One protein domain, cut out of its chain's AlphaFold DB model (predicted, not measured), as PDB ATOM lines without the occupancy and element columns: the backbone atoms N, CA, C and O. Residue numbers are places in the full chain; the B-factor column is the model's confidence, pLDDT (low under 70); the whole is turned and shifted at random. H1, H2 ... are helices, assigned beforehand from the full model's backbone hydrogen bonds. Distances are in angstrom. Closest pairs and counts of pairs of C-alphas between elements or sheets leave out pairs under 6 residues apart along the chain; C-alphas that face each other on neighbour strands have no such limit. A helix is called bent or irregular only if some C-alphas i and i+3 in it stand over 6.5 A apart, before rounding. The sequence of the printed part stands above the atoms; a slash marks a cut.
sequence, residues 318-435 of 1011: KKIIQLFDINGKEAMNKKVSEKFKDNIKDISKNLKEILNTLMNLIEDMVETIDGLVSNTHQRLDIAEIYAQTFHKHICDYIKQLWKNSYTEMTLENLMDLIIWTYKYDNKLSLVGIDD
ATOM      1  N   LYS A 318     208.510 224.203 252.932       90.69
ATOM      2  CA  LYS A 318     207.158 224.200 253.533       90.69
ATOM      3  C   LYS A 318     206.128 223.356 252.761       90.69
ATOM      4  O   LYS A 318     205.379 222.642 253.420       90.69
ATOM      5  N   LYS A 319     206.087 223.326 251.414       90.50
ATOM      6  CA  LYS A 319     205.149 222.396 250.729       90.50
ATOM      7  C   LYS A 319     205.606 220.946 250.743       90.50
ATOM      8  O   LYS A 319     204.774 220.063 250.580       90.50
ATOM      9  N   ILE A 320     206.906 220.682 250.871       93.25
ATOM     10  CA  ILE A 320     207.406 219.312 251.052       93.25
ATOM     11  C   ILE A 320     206.873 218.787 252.388       93.25
ATOM     12  O   ILE A 320     206.278 217.714 252.423       93.25
ATOM     13  N   ILE A 321     206.962 219.606 253.438       95.06
ATOM     14  CA  ILE A 321     206.369 219.327 254.747       95.06
ATOM     15  C   ILE A 321     204.848 219.142 254.642       95.06
ATOM     16  O   ILE A 321     204.339 218.097 255.029       95.06
ATOM     17  N   GLN A 322     204.124 220.087 254.030       94.38
ATOM     18  CA  GLN A 322     202.663 219.989 253.878       94.38
ATOM     19  C   GLN A 322     202.220 218.759 253.077       94.38
ATOM     20  O   GLN A 322     201.255 218.104 253.453       94.38
ATOM     21  N   LEU A 323     202.912 218.430 251.982       94.56
ATOM     22  CA  LEU A 323     202.615 217.238 251.187       94.56
ATOM     23  C   LEU A 323     202.763 215.972 252.029       94.56
ATOM     24  O   LEU A 323     201.931 215.076 251.940       94.56
ATOM     25  N   PHE A 324     203.818 215.899 252.839       96.38
ATOM     26  CA  PHE A 324     204.033 214.763 253.723       96.38
ATOM     27  C   PHE A 324     202.970 214.685 254.819       96.38
ATOM     28  O   PHE A 324     202.411 213.618 255.046       96.38
ATOM     29  N   ASP A 325     202.650 215.806 255.458       95.81
ATOM     30  CA  ASP A 325     201.686 215.841 256.559       95.81
ATOM     31  C   ASP A 325     200.255 215.522 256.090       95.81
ATOM     32  O   ASP A 325     199.487 214.917 256.835       95.81
ATOM     33  N   ILE A 326     199.895 215.882 254.850       96.50
ATOM     34  CA  ILE A 326     198.562 215.627 254.278       96.50
ATOM     35  C   ILE A 326     198.469 214.232 253.643       96.50
ATOM     36  O   ILE A 326     197.454 213.554 253.793       96.50
ATOM     37  N   ASN A 327     199.487 213.813 252.887       97.31
ATOM     38  CA  ASN A 327     199.407 212.635 252.015       97.31
ATOM     39  C   ASN A 327     200.355 211.490 252.411       97.31
ATOM     40  O   ASN A 327     200.321 210.423 251.795       97.31
ATOM     41  N   GLY A 328     201.199 211.689 253.420       96.56
ATOM     42  CA  GLY A 328     202.107 210.681 253.952       96.56
ATOM     43  C   GLY A 328     203.297 210.332 253.049       96.56
ATOM     44  O   GLY A 328     203.625 210.999 252.062       96.56
ATOM     45  N   LYS A 329     203.963 209.228 253.412       96.50
ATOM     46  CA  LYS A 329     205.204 208.731 252.791       96.50
ATOM     47  C   LYS A 329     205.055 208.379 251.306       96.50
ATOM     48  O   LYS A 329     205.964 208.645 250.523       96.50
ATOM     49  N   GLU A 330     203.931 207.791 250.901       96.19
ATOM     50  CA  GLU A 330     203.728 207.327 249.519       96.19
ATOM     51  C   GLU A 330     203.686 208.483 248.518       96.19
ATOM     52  O   GLU A 330     204.344 208.430 247.475       96.19
ATOM     53  N   ALA A 331     202.977 209.562 248.855       95.38
ATOM     54  CA  ALA A 331     202.906 210.748 248.013       95.38
ATOM     55  C   ALA A 331     204.262 211.455 247.897       95.38
ATOM     56  O   ALA A 331     204.625 211.906 246.808       95.38
ATOM     57  N   MET A 332     205.042 211.496 248.984       94.81
ATOM     58  CA  MET A 332     206.414 212.003 248.938       94.81
ATOM     59  C   MET A 332     207.283 211.169 247.993       94.81
ATOM     60  O   MET A 332     207.925 211.720 247.098       94.81
ATOM     61  N   ASN A 333     207.260 209.841 248.139       95.12
ATOM     62  CA  ASN A 333     208.034 208.938 247.289       95.12
ATOM     63  C   ASN A 333     207.664 209.084 245.813       95.12
ATOM     64  O   ASN A 333     208.550 209.107 244.954       95.12
ATOM     65  N   LYS A 334     206.368 209.223 245.512       96.12
ATOM     66  CA  LYS A 334     205.880 209.470 244.155       96.12
ATOM     67  C   LYS A 334     206.429 210.783 243.598       96.12
ATOM     68  O   LYS A 334     207.030 210.760 242.529       96.12
ATOM     69  N   LYS A 335     206.324 211.889 244.345       95.00
ATOM     70  CA  LYS A 335     206.832 213.203 243.917       95.00
ATOM     71  C   LYS A 335     208.345 213.206 243.690       95.00
ATOM     72  O   LYS A 335     208.810 213.770 242.704       95.00
ATOM     73  N   VAL A 336     209.113 212.574 244.579       94.50
ATOM     74  CA  VAL A 336     210.569 212.420 244.414       94.50
ATOM     75  C   VAL A 336     210.888 211.613 243.155       94.50
ATOM     76  O   VAL A 336     211.748 212.007 242.370       94.50
ATOM     77  N   SER A 337     210.161 210.518 242.929       95.62
ATOM     78  CA  SER A 337     210.355 209.656 241.759       95.62
ATOM     79  C   SER A 337     210.008 210.361 240.445       95.62
ATOM     80  O   SER A 337     210.717 210.188 239.460       95.62
ATOM     81  N   GLU A 338     208.926 211.142 240.414       95.94
ATOM     82  CA  GLU A 338     208.531 211.953 239.254       95.94
ATOM     83  C   GLU A 338     209.586 213.022 238.964       95.94
ATOM     84  O   GLU A 338     210.108 213.060 237.855       95.94
ATOM     85  N   LYS A 339     210.013 213.775 239.986       94.81
ATOM     86  CA  LYS A 339     211.082 214.776 239.855       94.81
ATOM     87  C   LYS A 339     212.376 214.174 239.300       94.81
ATOM     88  O   LYS A 339     212.987 214.740 238.401       94.81
ATOM     89  N   PHE A 340     212.797 213.019 239.815       95.56
ATOM     90  CA  PHE A 340     213.990 212.334 239.321       95.56
ATOM     91  C   PHE A 340     213.838 211.915 237.849       95.56
ATOM     92  O   PHE A 340     214.736 212.151 237.044       95.56
ATOM     93  N   LYS A 341     212.690 211.331 237.479       95.75
ATOM     94  CA  LYS A 341     212.408 210.907 236.098       95.75
ATOM     95  C   LYS A 341     212.373 212.082 235.127       95.75
ATOM     96  O   LYS A 341     212.963 211.977 234.056       95.75
ATOM     97  N   ASP A 342     211.720 213.177 235.500       95.25
ATOM     98  CA  ASP A 342     211.593 214.365 234.657       95.25
ATOM     99  C   ASP A 342     212.963 214.986 234.370       95.25
ATOM    100  O   ASP A 342     213.267 215.311 233.225       95.25
ATOM    101  N   ASN A 343     213.842 215.045 235.374       93.69
ATOM    102  CA  ASN A 343     215.196 215.568 235.208       93.69
ATOM    103  C   ASN A 343     216.118 214.654 234.382       93.69
ATOM    104  O   ASN A 343     217.127 215.131 233.865       93.69
ATOM    105  N   ILE A 344     215.800 213.360 234.262       94.50
ATOM    106  CA  ILE A 344     216.628 212.383 233.538       94.50
ATOM    107  C   ILE A 344     216.141 212.103 232.112       94.50
ATOM    108  O   ILE A 344     216.927 211.664 231.273       94.50
ATOM    109  N   LYS A 345     214.870 212.382 231.811       93.19
ATOM    110  CA  LYS A 345     214.217 212.009 230.548       93.19
ATOM    111  C   LYS A 345     214.942 212.508 229.291       93.19
ATOM    112  O   LYS A 345     214.983 211.780 228.301       93.19
ATOM    113  N   ASP A 346     215.538 213.695 229.359       87.75
ATOM    114  CA  ASP A 346     216.150 214.374 228.211       87.75
ATOM    115  C   ASP A 346     217.687 214.367 228.246       87.75
ATOM    116  O   ASP A 346     218.340 215.097 227.498       87.75
ATOM    117  N   ILE A 347     218.294 213.556 229.117       86.12
ATOM    118  CA  ILE A 347     219.751 213.522 229.223       86.12
ATOM    119  C   ILE A 347     220.357 212.811 228.005       86.12
ATOM    120  O   ILE A 347     219.905 211.749 227.570       86.12
ATOM    121  N   SER A 348     221.414 213.408 227.453       82.38
ATOM    122  CA  SER A 348     222.157 212.867 226.320       82.38
ATOM    123  C   SER A 348     222.843 211.526 226.636       82.38
ATOM    124  O   SER A 348     222.975 211.103 227.781       82.38
ATOM    125  N   LYS A 349     223.369 210.863 225.598       86.31
ATOM    126  CA  LYS A 349     224.220 209.668 225.754       86.31
ATOM    127  C   LYS A 349     225.626 209.983 226.296       86.31
ATOM    128  O   LYS A 349     226.434 209.068 226.433       86.31
ATOM    129  N   ASN A 350     225.957 211.250 226.551       93.56
ATOM    130  CA  ASN A 350     227.274 211.652 227.029       93.56
ATOM    131  C   ASN A 350     227.367 211.474 228.550       93.56
ATOM    132  O   ASN A 350     226.657 212.139 229.304       93.56
ATOM    133  N   LEU A 351     228.292 210.622 229.005       94.00
ATOM    134  CA  LEU A 351     228.503 210.347 230.427       94.00
ATOM    135  C   LEU A 351     228.730 211.623 231.248       94.00
ATOM    136  O   LEU A 351     228.163 211.761 232.324       94.00
ATOM    137  N   LYS A 352     229.507 212.582 230.744       94.81
ATOM    138  CA  LYS A 352     229.823 213.804 231.489       94.81
ATOM    139  C   LYS A 352     228.588 214.671 231.737       94.81
ATOM    140  O   LYS A 352     228.441 215.242 232.815       94.81
ATOM    141  N   GLU A 353     227.689 214.746 230.759       94.69
ATOM    142  CA  GLU A 353     226.416 215.461 230.894       94.69
ATOM    143  C   GLU A 353     225.476 214.734 231.856       94.69
ATOM    144  O   GLU A 353     224.869 215.380 232.710       94.69
ATOM    145  N   ILE A 354     225.428 213.397 231.788       95.19
ATOM    146  CA  ILE A 354     224.699 212.561 232.750       95.19
ATOM    147  C   ILE A 354     225.176 212.840 234.177       95.19
ATOM    148  O   ILE A 354     224.373 213.193 235.040       95.19
ATOM    149  N   LEU A 355     226.481 212.736 234.425       96.06
ATOM    150  CA  LEU A 355     227.069 212.944 235.746       96.06
ATOM    151  C   LEU A 355     226.835 214.374 236.255       96.06
ATOM    152  O   LEU A 355     226.519 214.563 237.428       96.06
ATOM    153  N   ASN A 356     226.913 215.386 235.385       95.94
ATOM    154  CA  ASN A 356     226.621 216.767 235.768       95.94
ATOM    155  C   ASN A 356     225.152 216.958 236.177       95.94
ATOM    156  O   ASN A 356     224.870 217.579 237.200       95.94
ATOM    157  N   THR A 357     224.211 216.379 235.427       95.75
ATOM    158  CA  THR A 357     222.786 216.436 235.783       95.75
ATOM    159  C   THR A 357     222.504 215.705 237.091       95.75
ATOM    160  O   THR A 357     221.796 216.240 237.943       95.75
ATOM    161  N   LEU A 358     223.103 214.529 237.303       96.38
ATOM    162  CA  LEU A 358     222.981 213.816 238.575       96.38
ATOM    163  C   LEU A 358     223.591 214.615 239.737       96.38
ATOM    164  O   LEU A 358     223.022 214.620 240.821       96.38
ATOM    165  N   MET A 359     224.697 215.336 239.522       97.25
ATOM    166  CA  MET A 359     225.288 216.195 240.555       97.25
ATOM    167  C   MET A 359     224.356 217.356 240.927       97.25
ATOM    168  O   MET A 359     224.161 217.612 242.109       97.25
ATOM    169  N   ASN A 360     223.700 217.991 239.951       94.94
ATOM    170  CA  ASN A 360     222.691 219.021 240.230       94.94
ATOM    171  C   ASN A 360     221.503 218.461 241.032       94.94
ATOM    172  O   ASN A 360     220.968 219.133 241.911       94.94
ATOM    173  N   LEU A 361     221.092 217.223 240.741       95.38
ATOM    174  CA  LEU A 361     220.049 216.534 241.503       95.38
ATOM    175  C   LEU A 361     220.485 216.231 242.943       95.38
ATOM    176  O   LEU A 361     219.685 216.377 243.862       95.38
ATOM    177  N   ILE A 362     221.747 215.843 243.143       95.94
ATOM    178  CA  ILE A 362     222.331 215.632 244.474       95.94
ATOM    179  C   ILE A 362     222.374 216.942 245.256       95.94
ATOM    180  O   ILE A 362     222.021 216.948 246.430       95.94
ATOM    181  N   GLU A 363     222.787 218.045 244.630       95.25
ATOM    182  CA  GLU A 363     222.809 219.357 245.284       95.25
ATOM    183  C   GLU A 363     221.406 219.784 245.711       95.25
ATOM    184  O   GLU A 363     221.204 220.131 246.871       95.25
ATOM    185  N   ASP A 364     220.416 219.644 244.830       94.12
ATOM    186  CA  ASP A 364     219.018 219.905 245.167       94.12
ATOM    187  C   ASP A 364     218.499 218.994 246.298       94.12
ATOM    188  O   ASP A 364     217.780 219.466 247.185       94.12
ATOM    189  N   MET A 365     218.880 217.713 246.305       95.81
ATOM    190  CA  MET A 365     218.543 216.776 247.378       95.81
ATOM    191  C   MET A 365     219.167 217.206 248.711       95.81
ATOM    192  O   MET A 365     218.463 217.274 249.716       95.81
ATOM    193  N   VAL A 366     220.460 217.529 248.718       95.94
ATOM    194  CA  VAL A 366     221.212 217.968 249.900       95.94
ATOM    195  C   VAL A 366     220.658 219.282 250.456       95.94
ATOM    196  O   VAL A 366     220.402 219.362 251.653       95.94
ATOM    197  N   GLU A 367     220.384 220.278 249.610       94.38
ATOM    198  CA  GLU A 367     219.764 221.547 250.023       94.38
ATOM    199  C   GLU A 367     218.344 221.344 250.578       94.38
ATOM    200  O   GLU A 367     217.915 222.056 251.490       94.38
ATOM    201  N   THR A 368     217.603 220.364 250.046       95.38
ATOM    202  CA  THR A 368     216.271 219.993 250.549       95.38
ATOM    203  C   THR A 368     216.355 219.326 251.921       95.38
ATOM    204  O   THR A 368     215.601 219.698 252.819       95.38
ATOM    205  N   ILE A 369     217.271 218.372 252.103       96.12
ATOM    206  CA  ILE A 369     217.526 217.716 253.395       96.12
ATOM    207  C   ILE A 369     217.947 218.760 254.426       96.12
ATOM    208  O   ILE A 369     217.368 218.829 255.506       96.12
ATOM    209  N   ASP A 370     218.890 219.624 254.065       95.06
ATOM    210  CA  ASP A 370     219.348 220.708 254.919       95.06
ATOM    211  C   ASP A 370     218.205 221.667 255.277       95.06
ATOM    212  O   ASP A 370     218.029 222.017 256.440       95.06
ATOM    213  N   GLY A 371     217.335 222.014 254.324       94.12
ATOM    214  CA  GLY A 371     216.114 222.781 254.589       94.12
ATOM    215  C   GLY A 371     215.166 222.115 255.596       94.12
ATOM    216  O   GLY A 371     214.572 222.796 256.429       94.12
ATOM    217  N   LEU A 372     215.035 220.784 255.564       95.69
ATOM    218  CA  LEU A 372     214.208 220.020 256.512       95.69
ATOM    219  C   LEU A 372     214.844 219.923 257.907       95.69
ATOM    220  O   LEU A 372     214.125 219.966 258.909       95.69
ATOM    221  N   VAL A 373     216.172 219.802 257.978       94.75
ATOM    222  CA  VAL A 373     216.946 219.705 259.230       94.75
ATOM    223  C   VAL A 373     217.097 221.068 259.910       94.75
ATOM    224  O   VAL A 373     217.039 221.162 261.135       94.75
ATOM    225  N   SER A 374     217.278 222.129 259.127       91.88
ATOM    226  CA  SER A 374     217.462 223.497 259.620       91.88
ATOM    227  C   SER A 374     216.159 224.183 260.013       91.88
ATOM    228  O   SER A 374     216.208 225.137 260.791       91.88
ATOM    229  N   ASN A 375     215.018 223.680 259.526       92.88
ATOM    230  CA  ASN A 375     213.704 224.229 259.823       92.88
ATOM    231  C   ASN A 375     213.492 224.414 261.331       92.88
ATOM    232  O   ASN A 375     213.824 223.541 262.133       92.88
ATOM    233  N   THR A 376     212.840 225.519 261.700       87.75
ATOM    234  CA  THR A 376     212.435 225.812 263.088       87.75
ATOM    235  C   THR A 376     211.764 224.614 263.786       87.75
ATOM    236  O   THR A 376     212.004 224.378 264.971       87.75
ATOM    237  N   HIS A 377     210.969 223.828 263.053       91.38
ATOM    238  CA  HIS A 377     210.478 222.520 263.483       91.38
ATOM    239  C   HIS A 377     211.177 221.428 262.674       91.38
ATOM    240  O   HIS A 377     210.666 221.013 261.637       91.38
ATOM    241  N   GLN A 378     212.349 220.981 263.129       93.56
ATOM    242  CA  GLN A 378     213.165 219.994 262.412       93.56
ATOM    243  C   GLN A 378     212.336 218.765 262.003       93.56
ATOM    244  O   GLN A 378     211.698 218.130 262.846       93.56
ATOM    245  N   ARG A 379     212.353 218.418 260.711       95.94
ATOM    246  CA  ARG A 379     211.595 217.290 260.135       95.94
ATOM    247  C   ARG A 379     212.520 216.173 259.670       95.94
ATOM    248  O   ARG A 379     212.637 215.896 258.475       95.94
ATOM    249  N   LEU A 380     213.194 215.542 260.633       95.50
ATOM    250  CA  LEU A 380     214.124 214.433 260.378       95.50
ATOM    251  C   LEU A 380     213.422 213.215 259.755       95.50
ATOM    252  O   LEU A 380     214.002 212.541 258.913       95.50
ATOM    253  N   ASP A 381     212.154 212.996 260.111       95.44
ATOM    254  CA  ASP A 381     211.276 211.972 259.538       95.44
ATOM    255  C   ASP A 381     211.122 212.126 258.017       95.44
ATOM    256  O   ASP A 381     211.230 211.159 257.259       95.44
ATOM    257  N   ILE A 382     210.917 213.362 257.556       96.31
ATOM    258  CA  ILE A 382     210.792 213.677 256.132       96.31
ATOM    259  C   ILE A 382     212.159 213.631 255.452       96.31
ATOM    260  O   ILE A 382     212.267 213.100 254.346       96.31
ATOM    261  N   ALA A 383     213.190 214.183 256.099       96.38
ATOM    262  CA  ALA A 383     214.544 214.234 255.561       96.38
ATOM    263  C   ALA A 383     215.078 212.828 255.254       96.38
ATOM    264  O   ALA A 383     215.587 212.596 254.160       96.38
ATOM    265  N   GLU A 384     214.879 211.882 256.174       95.31
ATOM    266  CA  GLU A 384     215.278 210.486 256.002       95.31
ATOM    267  C   GLU A 384     214.568 209.835 254.806       95.31
ATOM    268  O   GLU A 384     215.219 209.260 253.936       95.31
ATOM    269  N   ILE A 385     213.241 209.961 254.711       95.19
ATOM    270  CA  ILE A 385     212.458 209.375 253.610       95.19
ATOM    271  C   ILE A 385     212.853 209.992 252.265       95.19
ATOM    272  O   ILE A 385     212.990 209.275 251.269       95.19
ATOM    273  N   TYR A 386     213.035 211.313 252.231       95.75
ATOM    274  CA  TYR A 386     213.449 212.032 251.031       95.75
ATOM    275  C   TYR A 386     214.826 211.549 250.567       95.75
ATOM    276  O   TYR A 386     214.976 211.157 249.409       95.75
ATOM    277  N   ALA A 387     215.797 211.504 251.485       95.50
ATOM    278  CA  ALA A 387     217.146 211.024 251.227       95.50
ATOM    279  C   ALA A 387     217.151 209.578 250.722       95.50
ATOM    280  O   ALA A 387     217.702 209.313 249.660       95.50
ATOM    281  N   GLN A 388     216.486 208.655 251.427       94.81
ATOM    282  CA  GLN A 388     216.447 207.231 251.076       94.81
ATOM    283  C   GLN A 388     215.885 206.999 249.673       94.81
ATOM    284  O   GLN A 388     216.469 206.256 248.882       94.81
ATOM    285  N   THR A 389     214.759 207.635 249.342       95.44
ATOM    286  CA  THR A 389     214.119 207.449 248.036       95.44
ATOM    287  C   THR A 389     214.964 208.040 246.914       95.44
ATOM    288  O   THR A 389     215.131 207.407 245.872       95.44
ATOM    289  N   PHE A 390     215.523 209.231 247.118       95.25
ATOM    290  CA  PHE A 390     216.315 209.915 246.102       95.25
ATOM    291  C   PHE A 390     217.668 209.219 245.875       95.25
ATOM    292  O   PHE A 390     218.022 208.908 244.735       95.25
ATOM    293  N   HIS A 391     218.377 208.887 246.956       95.56
ATOM    294  CA  HIS A 391     219.625 208.124 246.934       95.56
ATOM    295  C   HIS A 391     219.440 206.769 246.233       95.56
ATOM    296  O   HIS A 391     220.232 206.417 245.358       95.56
ATOM    297  N   LYS A 392     218.352 206.042 246.535       95.62
ATOM    298  CA  LYS A 392     218.022 204.777 245.865       95.62
ATOM    299  C   LYS A 392     217.916 204.939 244.347       95.62
ATOM    300  O   LYS A 392     218.518 204.157 243.617       95.62
ATOM    301  N   HIS A 393     217.193 205.953 243.868       96.31
ATOM    302  CA  HIS A 393     217.036 206.203 242.430       96.31
ATOM    303  C   HIS A 393     218.361 206.537 241.741       96.31
ATOM    304  O   HIS A 393     218.626 206.024 240.653       96.31
ATOM    305  N   ILE A 394     219.216 207.343 242.381       96.19
ATOM    306  CA  ILE A 394     220.566 207.631 241.876       96.19
ATOM    307  C   ILE A 394     221.372 206.334 241.757       96.19
ATOM    308  O   ILE A 394     221.932 206.054 240.697       96.19
ATOM    309  N   CYS A 395     221.408 205.523 242.815       94.94
ATOM    310  CA  CYS A 395     222.163 204.271 242.839       94.94
ATOM    311  C   CYS A 395     221.652 203.264 241.797       94.94
ATOM    312  O   CYS A 395     222.456 202.660 241.083       94.94
ATOM    313  N   ASP A 396     220.334 203.125 241.645       95.12
ATOM    314  CA  ASP A 396     219.727 202.268 240.622       95.12
ATOM    315  C   ASP A 396     220.083 202.745 239.205       95.12
ATOM    316  O   ASP A 396     220.405 201.930 238.336       95.12
ATOM    317  N   TYR A 397     220.096 204.061 238.973       95.69
ATOM    318  CA  TYR A 397     220.473 204.636 237.686       95.69
ATOM    319  C   TYR A 397     221.964 204.437 237.371       95.69
ATOM    320  O   TYR A 397     222.303 203.970 236.283       95.69
ATOM    321  N   ILE A 398     222.863 204.696 238.329       94.25
ATOM    322  CA  ILE A 398     224.306 204.440 238.176       94.25
ATOM    323  C   ILE A 398     224.575 202.949 237.935       94.25
ATOM    324  O   ILE A 398     225.377 202.598 237.071       94.25
ATOM    325  N   LYS A 399     223.859 202.053 238.625       93.31
ATOM    326  CA  LYS A 399     223.950 200.602 238.412       93.31
ATOM    327  C   LYS A 399     223.537 200.198 236.995       93.31
ATOM    328  O   LYS A 399     224.184 199.339 236.391       93.31
ATOM    329  N   GLN A 400     222.474 200.794 236.454       93.56
ATOM    330  CA  GLN A 400     222.055 200.565 235.067       93.56
ATOM    331  C   GLN A 400     223.076 201.117 234.070       93.56
ATOM    332  O   GLN A 400     223.436 200.424 233.120       93.56
ATOM    333  N   LEU A 401     223.587 202.326 234.313       92.44
ATOM    334  CA  LEU A 401     224.632 202.946 233.502       92.44
ATOM    335  C   LEU A 401     225.894 202.074 233.464       92.44
ATOM    336  O   LEU A 401     226.432 201.817 232.389       92.44
ATOM    337  N   TRP A 402     226.317 201.543 234.612       92.56
ATOM    338  CA  TRP A 402     227.429 200.598 234.697       92.56
ATOM    339  C   TRP A 402     227.161 199.338 233.871       92.56
ATOM    340  O   TRP A 402     227.938 199.017 232.973       92.56
ATOM    341  N   LYS A 403     226.029 198.656 234.099       92.00
ATOM    342  CA  LYS A 403     225.661 197.437 233.355       92.00
ATOM    343  C   LYS A 403     225.654 197.638 231.841       92.00
ATOM    344  O   LYS A 403     226.079 196.744 231.114       92.00
ATOM    345  N   ASN A 404     225.177 198.788 231.377       90.50
ATOM    346  CA  ASN A 404     225.012 199.061 229.953       90.50
ATOM    347  C   ASN A 404     226.310 199.497 229.263       90.50
ATOM    348  O   ASN A 404     226.393 199.397 228.042       90.50
ATOM    349  N   SER A 405     227.299 200.002 230.007       90.69
ATOM    350  CA  SER A 405     228.450 200.687 229.405       90.69
ATOM    351  C   SER A 405     229.822 200.210 229.881       90.69
ATOM    352  O   SER A 405     230.810 200.617 229.275       90.69
ATOM    353  N   TYR A 406     229.943 199.357 230.909       89.06
ATOM    354  CA  TYR A 406     231.247 199.057 231.533       89.06
ATOM    355  C   TYR A 406     232.323 198.560 230.543       89.06
ATOM    356  O   TYR A 406     233.484 198.979 230.620       89.06
ATOM    357  N   THR A 407     231.946 197.722 229.568       88.94
ATOM    358  CA  THR A 407     232.869 197.190 228.548       88.94
ATOM    359  C   THR A 407     233.402 198.267 227.609       88.94
ATOM    360  O   THR A 407     234.514 198.146 227.107       88.94
ATOM    361  N   GLU A 408     232.619 199.318 227.376       93.06
ATOM    362  CA  GLU A 408     232.929 200.404 226.440       93.06
ATOM    363  C   GLU A 408     233.477 201.652 227.148       93.06
ATOM    364  O   GLU A 408     233.945 202.581 226.488       93.06
ATOM    365  N   MET A 409     233.454 201.694 228.486       95.06
ATOM    366  CA  MET A 409     233.984 202.830 229.237       95.06
ATOM    367  C   MET A 409     235.486 202.993 228.994       95.06
ATOM    368  O   MET A 409     236.295 202.112 229.314       95.06
ATOM    369  N   THR A 410     235.841 204.162 228.463       96.25
ATOM    370  CA  THR A 410     237.218 204.636 228.334       96.25
ATOM    371  C   THR A 410     237.818 204.931 229.712       96.25
ATOM    372  O   THR A 410     237.106 205.064 230.708       96.25
ATOM    373  N   LEU A 411     239.144 205.075 229.773       96.44
ATOM    374  CA  LEU A 411     239.836 205.506 230.992       96.44
ATOM    375  C   LEU A 411     239.346 206.880 231.478       96.44
ATOM    376  O   LEU A 411     239.215 207.086 232.678       96.44
ATOM    377  N   GLU A 412     239.039 207.803 230.564       96.69
ATOM    378  CA  GLU A 412     238.489 209.122 230.904       96.69
ATOM    379  C   GLU A 412     237.092 209.010 231.521       96.69
ATOM    380  O   GLU A 412     236.845 209.592 232.573       96.69
ATOM    381  N   ASN A 413     236.221 208.179 230.939       96.06
ATOM    382  CA  ASN A 413     234.883 207.926 231.474       96.06
ATOM    383  C   ASN A 413     234.933 207.311 232.881       96.06
ATOM    384  O   ASN A 413     234.155 207.697 233.752       96.06
ATOM    385  N   LEU A 414     235.856 206.373 233.117       96.88
ATOM    386  CA  LEU A 414     236.070 205.793 234.443       96.88
ATOM    387  C   LEU A 414     236.561 206.843 235.444       96.88
ATOM    388  O   LEU A 414     236.058 206.876 236.563       96.88
ATOM    389  N   MET A 415     237.484 207.724 235.049       97.38
ATOM    390  CA  MET A 415     237.943 208.813 235.921       97.38
ATOM    391  C   MET A 415     236.829 209.789 236.275       97.38
ATOM    392  O   MET A 415     236.684 210.137 237.446       97.38
ATOM    393  N   ASP A 416     236.029 210.205 235.294       96.38
ATOM    394  CA  ASP A 416     234.889 211.090 235.533       96.38
ATOM    395  C   ASP A 416     233.898 210.443 236.513       96.38
ATOM    396  O   ASP A 416     233.422 211.106 237.437       96.38
ATOM    397  N   LEU A 417     233.647 209.135 236.376       96.88
ATOM    398  CA  LEU A 417     232.775 208.384 237.277       96.88
ATOM    399  C   LEU A 417     233.371 208.226 238.687       96.88
ATOM    400  O   LEU A 417     232.634 208.373 239.659       96.88
ATOM    401  N   ILE A 418     234.680 207.983 238.830       97.31
ATOM    402  CA  ILE A 418     235.373 207.933 240.135       97.31
ATOM    403  C   ILE A 418     235.262 209.286 240.845       97.31
ATOM    404  O   ILE A 418     234.798 209.347 241.982       97.31
ATOM    405  N   ILE A 419     235.628 210.377 240.161       96.81
ATOM    406  CA  ILE A 419     235.581 211.739 240.712       96.81
ATOM    407  C   ILE A 419     234.150 212.105 241.105       96.81
ATOM    408  O   ILE A 419     233.926 212.690 242.165       96.81
ATOM    409  N   TRP A 420     233.173 211.771 240.261       97.50
ATOM    410  CA  TRP A 420     231.769 212.023 240.556       97.50
ATOM    411  C   TRP A 420     231.289 211.226 241.771       97.50
ATOM    412  O   TRP A 420     230.662 211.807 242.651       97.50
ATOM    413  N   THR A 421     231.628 209.937 241.855       97.19
ATOM    414  CA  THR A 421     231.205 209.055 242.957       97.19
ATOM    415  C   THR A 421     231.805 209.519 244.283       97.19
ATOM    416  O   THR A 421     231.102 209.591 245.284       97.19
ATOM    417  N   TYR A 422     233.071 209.944 244.278       97.38
ATOM    418  CA  TYR A 422     233.721 210.540 245.447       97.38
ATOM    419  C   TYR A 422     233.083 211.875 245.864       97.38
ATOM    420  O   TYR A 422     232.846 212.129 247.043       97.38
ATOM    421  N   LYS A 423     232.739 212.742 244.904       96.81
ATOM    422  CA  LYS A 423     231.999 213.979 245.201       96.81
ATOM    423  C   LYS A 423     230.610 213.694 245.758       96.81
ATOM    424  O   LYS A 423     230.167 214.417 246.644       96.81
ATOM    425  N   TYR A 424     229.934 212.674 245.241       97.19
ATOM    426  CA  TYR A 424     228.633 212.241 245.732       97.19
ATOM    427  C   TYR A 424     228.716 211.780 247.190       97.19
ATOM    428  O   TYR A 424     227.953 212.273 248.015       97.19
ATOM    429  N   ASP A 425     229.697 210.939 247.513       96.62
ATOM    430  CA  ASP A 425     229.983 210.478 248.875       96.62
ATOM    431  C   ASP A 425     230.234 211.647 249.845       96.62
ATOM    432  O   ASP A 425     229.569 211.794 250.871       96.62
ATOM    433  N   ASN A 426     231.096 212.590 249.451       96.25
ATOM    434  CA  ASN A 426     231.350 213.804 250.227       96.25
ATOM    435  C   ASN A 426     230.084 214.655 250.436       96.25
ATOM    436  O   ASN A 426     229.896 215.251 251.490       96.25
ATOM    437  N   LYS A 427     229.192 214.743 249.441       95.81
ATOM    438  CA  LYS A 427     227.933 215.497 249.568       95.81
ATOM    439  C   LYS A 427     226.938 214.809 250.504       95.81
ATOM    440  O   LYS A 427     226.203 215.505 251.199       95.81
ATOM    441  N   LEU A 428     226.915 213.479 250.531       94.69
ATOM    442  CA  LEU A 428     226.093 212.705 251.459       94.69
ATOM    443  C   LEU A 428     226.601 212.821 252.898       94.69
ATOM    444  O   LEU A 428     225.812 213.109 253.799       94.69
ATOM    445  N   SER A 429     227.914 212.704 253.106       94.94
ATOM    446  CA  SER A 429     228.509 212.825 254.440       94.94
ATOM    447  C   SER A 429     228.309 214.213 255.054       94.94
ATOM    448  O   SER A 429     228.106 214.312 256.263       94.94
ATOM    449  N   LEU A 430     228.242 215.282 254.241       92.50
ATOM    450  CA  LEU A 430     227.869 216.620 254.725       92.50
ATOM    451  C   LEU A 430     226.521 216.620 255.456       92.50
ATOM    452  O   LEU A 430     226.393 217.294 256.471       92.50
ATOM    453  N   VAL A 431     225.533 215.859 254.978       92.69
ATOM    454  CA  VAL A 431     224.202 215.749 255.606       92.69
ATOM    455  C   VAL A 431     224.079 214.547 256.548       92.69
ATOM    456  O   VAL A 431     222.970 214.173 256.929       92.69
ATOM    457  N   GLY A 432     225.206 213.949 256.948       92.00
ATOM    458  CA  GLY A 432     225.255 212.833 257.890       92.00
ATOM    459  C   GLY A 432     224.807 211.491 257.308       92.00
ATOM    460  O   GLY A 432     224.424 210.608 258.068       92.00
ATOM    461  N   ILE A 433     224.819 211.337 255.981       92.31
ATOM    462  CA  ILE A 433     224.550 210.059 255.318       92.31
ATOM    463  C   ILE A 433     225.891 209.411 254.991       92.31
ATOM    464  O   ILE A 433     226.647 209.938 254.177       92.31
ATOM    465  N   ASP A 434     226.152 208.265 255.607       92.75
ATOM    466  CA  ASP A 434     227.319 207.431 255.333       92.75
ATOM    467  C   ASP A 434     226.854 206.120 254.679       92.75
ATOM    468  O   ASP A 434     225.990 205.421 255.222       92.75
ATOM    469  N   ASP A 435     227.366 205.816 253.484       93.62
ATOM    470  CA  ASP A 435     227.047 204.593 252.746       93.62
ATOM    471  C   ASP A 435     228.322 203.917 252.229       93.62
ATOM    472  O   ASP A 435     228.815 204.192 251.129       93.62
TER     473      ASP A 435
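What this domain is: This is residues 318 to 435 of the 1011 residues of an uncharacterized protein of Stentor coeruleus (UniProt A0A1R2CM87). Two long helices, H2 and H3, lie side by side and run opposite ways as the core, with the arm H1b packed on one side, mostly against H3, and H4 lying along H2 on the other side. H1 is bent, and its short arm H1a folds over at the end of the body where H2 ends and H3 begins. The printed part has 118 residues with four named helices, H1, H2, H3 and H4 in chain order, and no named strand; the class is all helix. It is compact, with a radius of gyration of the C-alphas of 15.3 A, and elongated, spanning 47 by 26 by 18 A.

Where its parts are: H1, residues 318 to 344, was assigned as one helix by its hydrogen bonds but is bent: C-alphas 326 and 329 are 9.7 A apart. Arm H1a, residues 318 to 326, begins at C-alpha 318 (207.158, 224.200, 253.533); arm H1b, residues 329 to 344, is 22.7 A long. H2, residues 351 to 374, is 33.9 A long, and H3, residues 380 to 405, 36.8 A. H4, residues 411 to 430, is 28.8 A long and ends at C-alpha 430 (227.869, 216.620, 254.725).

How they stand to each other: H2 is the hub. H2 and H3, a helical hairpin, touch at a shallow tilt of 10 degrees, closest at the C-alphas of Ile 369 and Ala 383, 5.1 A. H1b, H2 and H3 form an up and down bundle, each running against the one before. With residues 385 to 393 alone, H3 touches H1b, closest at the C-alphas of Asn 333 and Thr 389, 6.3 A. H4 touches H2 the same way at 2 degrees, a shallow tilt, closest at the C-alphas of Leu 355 and Trp 420, 6.8 A; H4 and H1b are apart. Every O i to N i+4 pair is within hydrogen-bond range in H1a, H1b, H2, H3 and H4.

The domain as a whole: The two C-alphas farthest apart, those of Thr 376 and Thr 407, are 49.3 A apart. The printed part has no cut, no link is long, and no printed residue is under 70 in pLDDT.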